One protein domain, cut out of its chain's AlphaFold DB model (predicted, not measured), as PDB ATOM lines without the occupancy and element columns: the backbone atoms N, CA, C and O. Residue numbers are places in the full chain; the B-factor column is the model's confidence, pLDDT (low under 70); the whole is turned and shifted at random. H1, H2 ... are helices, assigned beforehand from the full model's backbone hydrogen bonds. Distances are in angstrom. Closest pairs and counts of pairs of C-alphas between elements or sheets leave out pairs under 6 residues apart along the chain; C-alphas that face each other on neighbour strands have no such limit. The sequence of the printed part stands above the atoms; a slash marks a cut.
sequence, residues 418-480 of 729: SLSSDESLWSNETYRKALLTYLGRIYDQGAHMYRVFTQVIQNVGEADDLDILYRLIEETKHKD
ATOM      1  N   SER A 418     -37.254   5.306  23.186       84.25
ATOM      2  CA  SER A 418     -36.086   6.200  23.192       84.25
ATOM      3  C   SER A 418     -34.940   5.637  22.348       84.25
ATOM      4  O   SER A 418     -34.492   4.519  22.601       84.25
ATOM      5  N   LEU A 419     -34.435   6.448  21.410       73.25
ATOM      6  CA  LEU A 419     -33.225   6.199  20.606       73.25
ATOM      7  C   LEU A 419     -31.950   6.789  21.219       73.25
ATOM      8  O   LEU A 419     -30.890   6.766  20.590       73.25
ATOM      9  N   SER A 420     -32.030   7.389  22.411       76.31
ATOM     10  CA  SER A 420     -30.828   7.952  23.025       76.31
ATOM     11  C   SER A 420     -29.799   6.839  23.259       76.31
ATOM     12  O   SER A 420     -30.152   5.723  23.648       76.31
ATOM     13  N   SER A 421     -28.519   7.120  22.989       62.94
ATOM     14  CA  SER A 421     -27.449   6.111  23.027       62.94
ATOM     15  C   SER A 421     -27.375   5.359  24.354       62.94
ATOM     16  O   SER A 421     -26.994   4.191  24.367       62.94
ATOM     17  N   ASP A 422     -27.767   6.022  25.440       74.81
ATOM     18  CA  ASP A 422     -27.675   5.509  26.804       74.81
ATOM     19  C   ASP A 422     -28.917   4.691  27.207       74.81
ATOM     20  O   ASP A 422     -28.878   3.953  28.192       74.81
ATOM     21  N   GLU A 423     -30.012   4.781  26.441       78.62
ATOM     22  CA  GLU A 423     -31.297   4.135  26.745       78.62
ATOM     23  C   GLU A 423     -31.766   3.146  25.668       78.62
ATOM     24  O   GLU A 423     -32.719   2.397  25.910       78.62
ATOM     25  N   SER A 424     -31.136   3.122  24.490       87.75
ATOM     26  CA  SER A 424     -31.489   2.178  23.431       87.75
ATOM     27  C   SER A 424     -30.945   0.778  23.721       87.75
ATOM     28  O   SER A 424     -29.778   0.582  24.071       87.75
ATOM     29  N   LEU A 425     -31.786  -0.242  23.538       89.25
ATOM     30  CA  LEU A 425     -31.323  -1.635  23.609       89.25
ATOM     31  C   LEU A 425     -30.437  -2.002  22.417       89.25
ATOM     32  O   LEU A 425     -29.589  -2.885  22.533       89.25
ATOM     33  N   TRP A 426     -30.619  -1.319  21.286       90.94
ATOM     34  CA  TRP A 426     -29.898  -1.584  20.046       90.94
ATOM     35  C   TRP A 426     -28.484  -0.993  20.052       90.94
ATOM     36  O   TRP A 426     -27.588  -1.548  19.405       90.94
ATOM     37  N   SER A 427     -28.249   0.083  20.812       88.62
ATOM     38  CA  SER A 427     -26.905   0.634  21.040       88.62
ATOM     39  C   SER A 427     -26.088  -0.220  22.019       88.62
ATOM     40  O   SER A 427     -24.866  -0.307  21.889       88.62
ATOM     41  N   ASN A 428     -26.745  -0.899  22.965       90.75
ATOM     42  CA  ASN A 428     -26.087  -1.762  23.938       90.75
ATOM     43  C   ASN A 428     -25.839  -3.172  23.373       90.75
ATOM     44  O   ASN A 428     -26.762  -3.967  23.206       90.75
ATOM     45  N   GLU A 429     -24.572  -3.521  23.127       88.06
ATOM     46  CA  GLU A 429     -24.203  -4.803  22.509       88.06
ATOM     47  C   GLU A 429     -24.720  -6.029  23.279       88.06
ATOM     48  O   GLU A 429     -25.186  -6.983  22.654       88.06
ATOM     49  N   THR A 430     -24.680  -6.004  24.614       88.31
ATOM     50  CA  THR A 430     -25.107  -7.121  25.470       88.31
ATOM     51  C   THR A 430     -26.584  -7.452  25.262       88.31
ATOM     52  O   THR A 430     -26.929  -8.617  25.049       88.31
ATOM     53  N   TYR A 431     -27.453  -6.437  25.290       92.69
ATOM     54  CA  TYR A 431     -28.894  -6.623  25.108       92.69
ATOM     55  C   TYR A 431     -29.269  -6.843  23.646       92.69
ATOM     56  O   TYR A 431     -30.068  -7.735  23.363       92.69
ATOM     57  N   ARG A 432     -28.643  -6.115  22.711       93.56
ATOM     58  CA  ARG A 432     -28.824  -6.328  21.272       93.56
ATOM     59  C   ARG A 432     -28.536  -7.774  20.885       93.56
ATOM     60  O   ARG A 432     -29.387  -8.416  20.278       93.56
ATOM     61  N   LYS A 433     -27.359  -8.306  21.243       90.44
ATOM     62  CA  LYS A 433     -26.985  -9.694  20.919       90.44
ATOM     63  C   LYS A 433     -28.004 -10.681  21.479       90.44
ATOM     64  O   LYS A 433     -28.428 -11.587  20.773       90.44
ATOM     65  N   ALA A 434     -28.435 -10.475  22.720       90.25
ATOM     66  CA  ALA A 434     -29.419 -11.336  23.356       90.25
ATOM     67  C   ALA A 434     -30.795 -11.308  22.673       90.25
ATOM     68  O   ALA A 434     -31.375 -12.374  22.468       90.25
ATOM     69  N   LEU A 435     -31.296 -10.128  22.287       93.00
ATOM     70  CA  LEU A 435     -32.555  -9.993  21.545       93.00
ATOM     71  C   LEU A 435     -32.469 -10.668  20.176       93.00
ATOM     72  O   LEU A 435     -33.362 -11.431  19.821       93.00
ATOM     73  N   LEU A 436     -31.381 -10.445  19.432       90.88
ATOM     74  CA  LEU A 436     -31.181 -11.066  18.120       90.88
ATOM     75  C   LEU A 436     -31.062 -12.587  18.225       90.88
ATOM     76  O   LEU A 436     -31.667 -13.301  17.433       90.88
ATOM     77  N   THR A 437     -30.355 -13.103  19.234       87.31
ATOM     78  CA  THR A 437     -30.320 -14.545  19.512       87.31
ATOM     79  C   THR A 437     -31.699 -15.082  19.897       87.31
ATOM     80  O   THR A 437     -32.042 -16.197  19.514       87.31
ATOM     81  N   TYR A 438     -32.498 -14.326  20.651       89.06
ATOM     82  CA  TYR A 438     -33.852 -14.735  21.023       89.06
ATOM     83  C   TYR A 438     -34.783 -14.798  19.804       89.06
ATOM     84  O   TYR A 438     -35.406 -15.833  19.584       89.06
ATOM     85  N   LEU A 439     -34.796 -13.758  18.963       89.00
ATOM     86  CA  LEU A 439     -35.513 -13.749  17.683       89.00
ATOM     87  C   LEU A 439     -35.048 -14.886  16.773       89.00
ATOM     88  O   LEU A 439     -35.864 -15.647  16.264       89.00
ATOM     89  N   GLY A 440     -33.735 -15.072  16.651       85.44
ATOM     90  CA  GLY A 440     -33.157 -16.132  15.838       85.44
ATOM     91  C   GLY A 440     -33.556 -17.526  16.313       85.44
ATOM     92  O   GLY A 440     -33.635 -18.428  15.500       85.44
ATOM     93  N   ARG A 441     -33.872 -17.724  17.596       82.44
ATOM     94  CA  ARG A 441     -34.425 -18.997  18.093       82.44
ATOM     95  C   ARG A 441     -35.921 -19.156  17.838       82.44
ATOM     96  O   ARG A 441     -36.393 -20.286  17.811       82.44
ATOM     97  N   ILE A 442     -36.676 -18.066  17.738       81.25
ATOM     98  CA  ILE A 442     -38.106 -18.115  17.396       81.25
ATOM     99  C   ILE A 442     -38.271 -18.485  15.921       81.25
ATOM    100  O   ILE A 442     -39.128 -19.298  15.588       81.25
ATOM    101  N   TYR A 443     -37.420 -17.919  15.068       81.25
ATOM    102  CA  TYR A 443     -37.464 -18.102  13.619       81.25
ATOM    103  C   TYR A 443     -36.472 -19.149  13.091       81.25
ATOM    104  O   TYR A 443     -36.386 -19.323  11.888       81.25
ATOM    105  N   ASP A 444     -35.727 -19.831  13.969       78.25
ATOM    106  CA  ASP A 444     -34.677 -20.809  13.618       78.25
ATOM    107  C   ASP A 444     -33.608 -20.267  12.638       78.25
ATOM    108  O   ASP A 444     -33.167 -20.905  11.691       78.25
ATOM    109  N   GLN A 445     -33.198 -19.020  12.870       77.50
ATOM    110  CA  GLN A 445     -32.415 -18.178  11.964       77.50
ATOM    111  C   GLN A 445     -31.294 -17.412  12.695       77.50
ATOM    112  O   GLN A 445     -31.001 -16.248  12.412       77.50
ATOM    113  N   GLY A 446     -30.638 -18.054  13.668       74.38
ATOM    114  CA  GLY A 446     -29.652 -17.418  14.559       74.38
ATOM    115  C   GLY A 446     -28.588 -16.563  13.855       74.38
ATOM    116  O   GLY A 446     -28.381 -15.409  14.235       74.38
ATOM    117  N   ALA A 447     -27.946 -17.097  12.811       73.25
ATOM    118  CA  ALA A 447     -26.926 -16.371  12.052       73.25
ATOM    119  C   ALA A 447     -27.524 -15.291  11.128       73.25
ATOM    120  O   ALA A 447     -26.933 -14.228  10.941       73.25
ATOM    121  N   HIS A 448     -28.733 -15.519  10.602       80.81
ATOM    122  CA  HIS A 448     -29.403 -14.588   9.693       80.81
ATOM    123  C   HIS A 448     -29.861 -13.302  10.393       80.81
ATOM    124  O   HIS A 448     -29.819 -12.227   9.793       80.81
ATOM    125  N   MET A 449     -30.233 -13.373  11.677       85.50
ATOM    126  CA  MET A 449     -30.768 -12.217  12.404       85.50
ATOM    127  C   MET A 449     -29.816 -11.020  12.465       85.50
ATOM    128  O   MET A 449     -30.273  -9.882  12.428       85.50
ATOM    129  N   TYR A 450     -28.499 -11.237  12.529       86.50
ATOM    130  CA  TYR A 450     -27.527 -10.134  12.525       86.50
ATOM    131  C   TYR A 450     -27.461  -9.415  11.175       86.50
ATOM    132  O   TYR A 450     -27.280  -8.193  11.129       86.50
ATOM    133  N   ARG A 451     -27.657 -10.153  10.079       83.00
ATOM    134  CA  ARG A 451     -27.735  -9.590   8.730       83.00
ATOM    135  C   ARG A 451     -28.995  -8.754   8.564       83.00
ATOM    136  O   ARG A 451     -28.892  -7.591   8.184       83.00
ATOM    137  N   VAL A 452     -30.153  -9.318   8.922       86.38
ATOM    138  CA  VAL A 452     -31.435  -8.588   8.916       86.38
ATOM    139  C   VAL A 452     -31.314  -7.334   9.771       86.38
ATOM    140  O   VAL A 452     -31.679  -6.252   9.332       86.38
ATOM    141  N   PHE A 453     -30.696  -7.443  10.947       90.31
ATOM    142  CA  PHE A 453     -30.458  -6.296  11.809       90.31
ATOM    143  C   PHE A 453     -29.621  -5.197  11.166       90.31
ATOM    144  O   PHE A 453     -29.996  -4.028  11.233       90.31
ATOM    145  N   THR A 454     -28.517  -5.556  10.517       87.56
ATOM    146  CA  THR A 454     -27.646  -4.583   9.848       87.56
ATOM    147  C   THR A 454     -28.384  -3.872   8.710       87.56
ATOM    148  O   THR A 454     -28.295  -2.652   8.598       87.56
ATOM    149  N   GLN A 455     -29.165  -4.616   7.920       87.38
ATOM    150  CA  GLN A 455     -29.991  -4.076   6.835       87.38
ATOM    151  C   GLN A 455     -31.087  -3.145   7.363       87.38
ATOM    152  O   GLN A 455     -31.252  -2.033   6.866       87.38
ATOM    153  N   VAL A 456     -31.803  -3.572   8.406       87.81
ATOM    154  CA  VAL A 456     -32.855  -2.776   9.044       87.81
ATOM    155  C   VAL A 456     -32.260  -1.478   9.585       87.81
ATOM    156  O   VAL A 456     -32.685  -0.408   9.169       87.81
ATOM    157  N   ILE A 457     -31.211  -1.525  10.408       86.62
ATOM    158  CA  ILE A 457     -30.614  -0.314  11.000       86.62
ATOM    159  C   ILE A 457     -30.118   0.693   9.952       86.62
ATOM    160  O   ILE A 457     -30.254   1.895  10.170       86.62
ATOM    161  N   GLN A 458     -29.589   0.244   8.810       85.50
ATOM    162  CA  GLN A 458     -29.165   1.146   7.728       85.50
ATOM    163  C   GLN A 458     -30.338   1.901   7.078       85.50
ATOM    164  O   GLN A 458     -30.150   3.014   6.590       85.50
ATOM    165  N   ASN A 459     -31.542   1.324   7.109       76.75
ATOM    166  CA  ASN A 459     -32.717   1.811   6.381       76.75
ATOM    167  C   ASN A 459     -33.773   2.494   7.268       76.75
ATOM    168  O   ASN A 459     -34.748   3.039   6.752       76.75
ATOM    169  N   VAL A 460     -33.627   2.455   8.596       73.25
ATOM    170  CA  VAL A 460     -34.710   2.825   9.523       73.25
ATOM    171  C   VAL A 460     -34.905   4.341   9.714       73.25
ATOM    172  O   VAL A 460     -35.985   4.764  10.127       73.25
ATOM    173  N   GLY A 461     -33.944   5.195   9.352       74.31
ATOM    174  CA  GLY A 461     -34.102   6.650   9.502       74.31
ATOM    175  C   GLY A 461     -34.385   7.066  10.957       74.31
ATOM    176  O   GLY A 461     -33.613   6.725  11.846       74.31
ATOM    177  N   GLU A 462     -35.480   7.803  11.200       77.94
ATOM    178  CA  GLU A 462     -35.901   8.307  12.529       77.94
ATOM    179  C   GLU A 462     -36.758   7.319  13.359       77.94
ATOM    180  O   GLU A 462     -37.360   7.734  14.351       77.94
ATOM    181  N   ALA A 463     -36.884   6.040  12.978       86.25
ATOM    182  CA  ALA A 463     -37.779   5.132  13.708       86.25
ATOM    183  C   ALA A 463     -37.221   4.702  15.071       86.25
ATOM    184  O   ALA A 463     -36.016   4.511  15.228       86.25
ATOM    185  N   ASP A 464     -38.114   4.536  16.045       92.12
ATOM    186  CA  ASP A 464     -37.737   4.217  17.419       92.12
ATOM    187  C   ASP A 464     -37.388   2.740  17.657       92.12
ATOM    188  O   ASP A 464     -37.499   1.892  16.772       92.12
ATOM    189  N   ASP A 465     -36.957   2.411  18.882       92.06
ATOM    190  CA  ASP A 465     -36.542   1.053  19.235       92.06
ATOM    191  C   ASP A 465     -37.632  -0.009  18.958       92.06
ATOM    192  O   ASP A 465     -37.285  -1.131  18.573       92.06
ATOM    193  N   LEU A 466     -38.923   0.306  19.147       93.06
ATOM    194  CA  LEU A 466     -40.022  -0.632  18.871       93.06
ATOM    195  C   LEU A 466     -40.308  -0.740  17.371       93.06
ATOM    196  O   LEU A 466     -40.619  -1.831  16.899       93.06
ATOM    197  N   ASP A 467     -40.172   0.350  16.615       94.38
ATOM    198  CA  ASP A 467     -40.275   0.311  15.153       94.38
ATOM    199  C   ASP A 467     -39.145  -0.520  14.531       94.38
ATOM    200  O   ASP A 467     -39.388  -1.289  13.599       94.38
ATOM    201  N   ILE A 468     -37.923  -0.414  15.069       93.50
ATOM    202  CA  ILE A 468     -36.801  -1.288  14.705       93.50
ATOM    203  C   ILE A 468     -37.185  -2.742  14.977       93.50
ATOM    204  O   ILE A 468     -37.064  -3.576  14.083       93.50
ATOM    205  N   LEU A 469     -37.686  -3.050  16.181       94.56
ATOM    206  CA  LEU A 469     -38.079  -4.411  16.549       94.56
ATOM    207  C   LEU A 469     -39.117  -5.000  15.587       94.56
ATOM    208  O   LEU A 469     -38.958  -6.128  15.124       94.56
ATOM    209  N   TYR A 470     -40.169  -4.236  15.301       94.25
ATOM    210  CA  TYR A 470     -41.235  -4.649  14.398       94.25
ATOM    211  C   TYR A 470     -40.698  -4.924  12.992       94.25
ATOM    212  O   TYR A 470     -40.927  -6.005  12.459       94.25
ATOM    213  N   ARG A 471     -39.896  -4.007  12.434       92.56
ATOM    214  CA  ARG A 471     -39.268  -4.195  11.117       92.56
ATOM    215  C   ARG A 471     -38.370  -5.426  11.071       92.56
ATOM    216  O   ARG A 471     -38.422  -6.149  10.087       92.56
ATOM    217  N   LEU A 472     -37.587  -5.697  12.121       92.19
ATOM    218  CA  LEU A 472     -36.789  -6.928  12.196       92.19
ATOM    219  C   LEU A 472     -37.673  -8.163  12.067       92.19
ATOM    220  O   LEU A 472     -37.353  -9.056  11.296       92.19
ATOM    221  N   ILE A 473     -38.777  -8.207  12.813       91.31
ATOM    222  CA  ILE A 473     -39.688  -9.350  12.801       91.31
ATOM    223  C   ILE A 473     -40.363  -9.509  11.431       91.31
ATOM    224  O   ILE A 473     -40.418 -10.625  10.920       91.31
ATOM    225  N   GLU A 474     -40.845  -8.426  10.820       90.06
ATOM    226  CA  GLU A 474     -41.503  -8.487   9.507       90.06
ATOM    227  C   GLU A 474     -40.533  -8.899   8.389       90.06
ATOM    228  O   GLU A 474     -40.845  -9.792   7.603       90.06
ATOM    229  N   GLU A 475     -39.318  -8.343   8.360       88.62
ATOM    230  CA  GLU A 475     -38.275  -8.735   7.398       88.62
ATOM    231  C   GLU A 475     -37.860 -10.206   7.559       88.62
ATOM    232  O   GLU A 475     -37.585 -10.898   6.577       88.62
ATOM    233  N   THR A 476     -37.847 -10.710   8.797       84.81
ATOM    234  CA  THR A 476     -37.597 -12.128   9.077       84.81
ATOM    235  C   THR A 476     -38.755 -13.018   8.609       84.81
ATOM    236  O   THR A 476     -38.499 -14.102   8.090       84.81
ATOM    237  N   LYS A 477     -40.017 -12.573   8.730       82.75
ATOM    238  CA  LYS A 477     -41.194 -13.322   8.248       82.75
ATOM    239  C   LYS A 477     -41.238 -13.423   6.721       82.75
ATOM    240  O   LYS A 477     -41.531 -14.492   6.199       82.75
ATOM    241  N   HIS A 478     -40.950 -12.334   6.005       70.25
ATOM    242  CA  HIS A 478     -41.112 -12.267   4.546       70.25
ATOM    243  C   HIS A 478     -40.219 -13.231   3.758       70.25
ATOM    244  O   HIS A 478     -40.556 -13.583   2.630       70.25
ATOM    245  N   LYS A 479     -39.092 -13.669   4.325       65.12
ATOM    246  CA  LYS A 479     -38.188 -14.612   3.650       65.12
ATOM    247  C   LYS A 479     -38.626 -16.073   3.762       65.12
ATOM    248  O   LYS A 479     -38.133 -16.884   2.988       65.12
ATOM    249  N   ASP A 480     -39.586 -16.375   4.637       57.03
ATOM    250  CA  ASP A 480     -40.096 -17.724   4.878       57.03
ATOM    251  C   ASP A 480     -41.632 -17.772   4.758       57.03
ATOM    252  O   ASP A 480     -42.358 -17.952   5.736       57.03
TER     253      ASP A 480
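This is residues 418 to 480 of the 729 residues of the protein "Hypothetical protein" of Adineta ricciae (UniProt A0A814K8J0). Three short helices stand with their centres in a triangle: H1 and H3 run the same way with a gap between them, and H2 runs back between them in the chain, steeply tilted to both and touching both. The stretch from residue 418 to 428, with no named element, leads in at the end where H1 and H3 begin. The printed part has 63 residues with three named helices, in the order H1, H2, H3, and no named strand, and its class is all helix. It is compact, with a radius of gyration of the C-alphas of 11.1 A, and its C-alphas span 32 by 23 by 15 A along their three main axes.

Go from Ser 418 along the lead-in to H1, residues 429 to 442, and on to H2, residues 448 to 459. These two helices touch, and the closest C-alphas, those of Gly 440 and Met 449, are 5.7 A apart. H1 touches H2 with residues 436 to 440 alone, and H2 touches H1 with residues 448 to 453 alone. The two run opposite ways at a steep tilt of 60 degrees. Next comes H3, residues 465 to 478, which touches H2; their closest C-alphas, those of Phe 453 and Leu 472, are 6.4 A apart. H2 and H3 run opposite ways at a steep tilt of 56 degrees, with their centres 9.6 A apart. H1 and H3 are close but not clearly touching: their closest C-alphas, those of Leu 439 and Ile 473, are 7.8 A apart. These two run the same way at a shallow tilt of 33 degrees, only just short of steep. In H1, H2 and H3 every backbone O i to N i+4 pair is within hydrogen-bond range.

Find C-alpha 429 at (-24.203, -4.803, 22.509); from there H1 runs 19.9 A to C-alpha 442. H2 begins at C-alpha 448, at (-29.403, -14.588, 9.693), and reaches C-alpha 459 after 17.1 A. H3 is 20.3 A from C-alpha 465 to C-alpha 478, which you find at (-41.112, -12.267, 4.546).

The two C-alphas farthest apart are those of Asp 422 and Asp 480, 34.3 A, while Ser 418 and Asp 480 have their C-alphas 30.4 A apart. The printed part has no cut. The links from H1 to H2 and from H2 to H3 are tight, with 5 residues each. The mean pLDDT of the printed part is 84.6; look for low confidence, under 70, at residue 421 and residues 479 to 480.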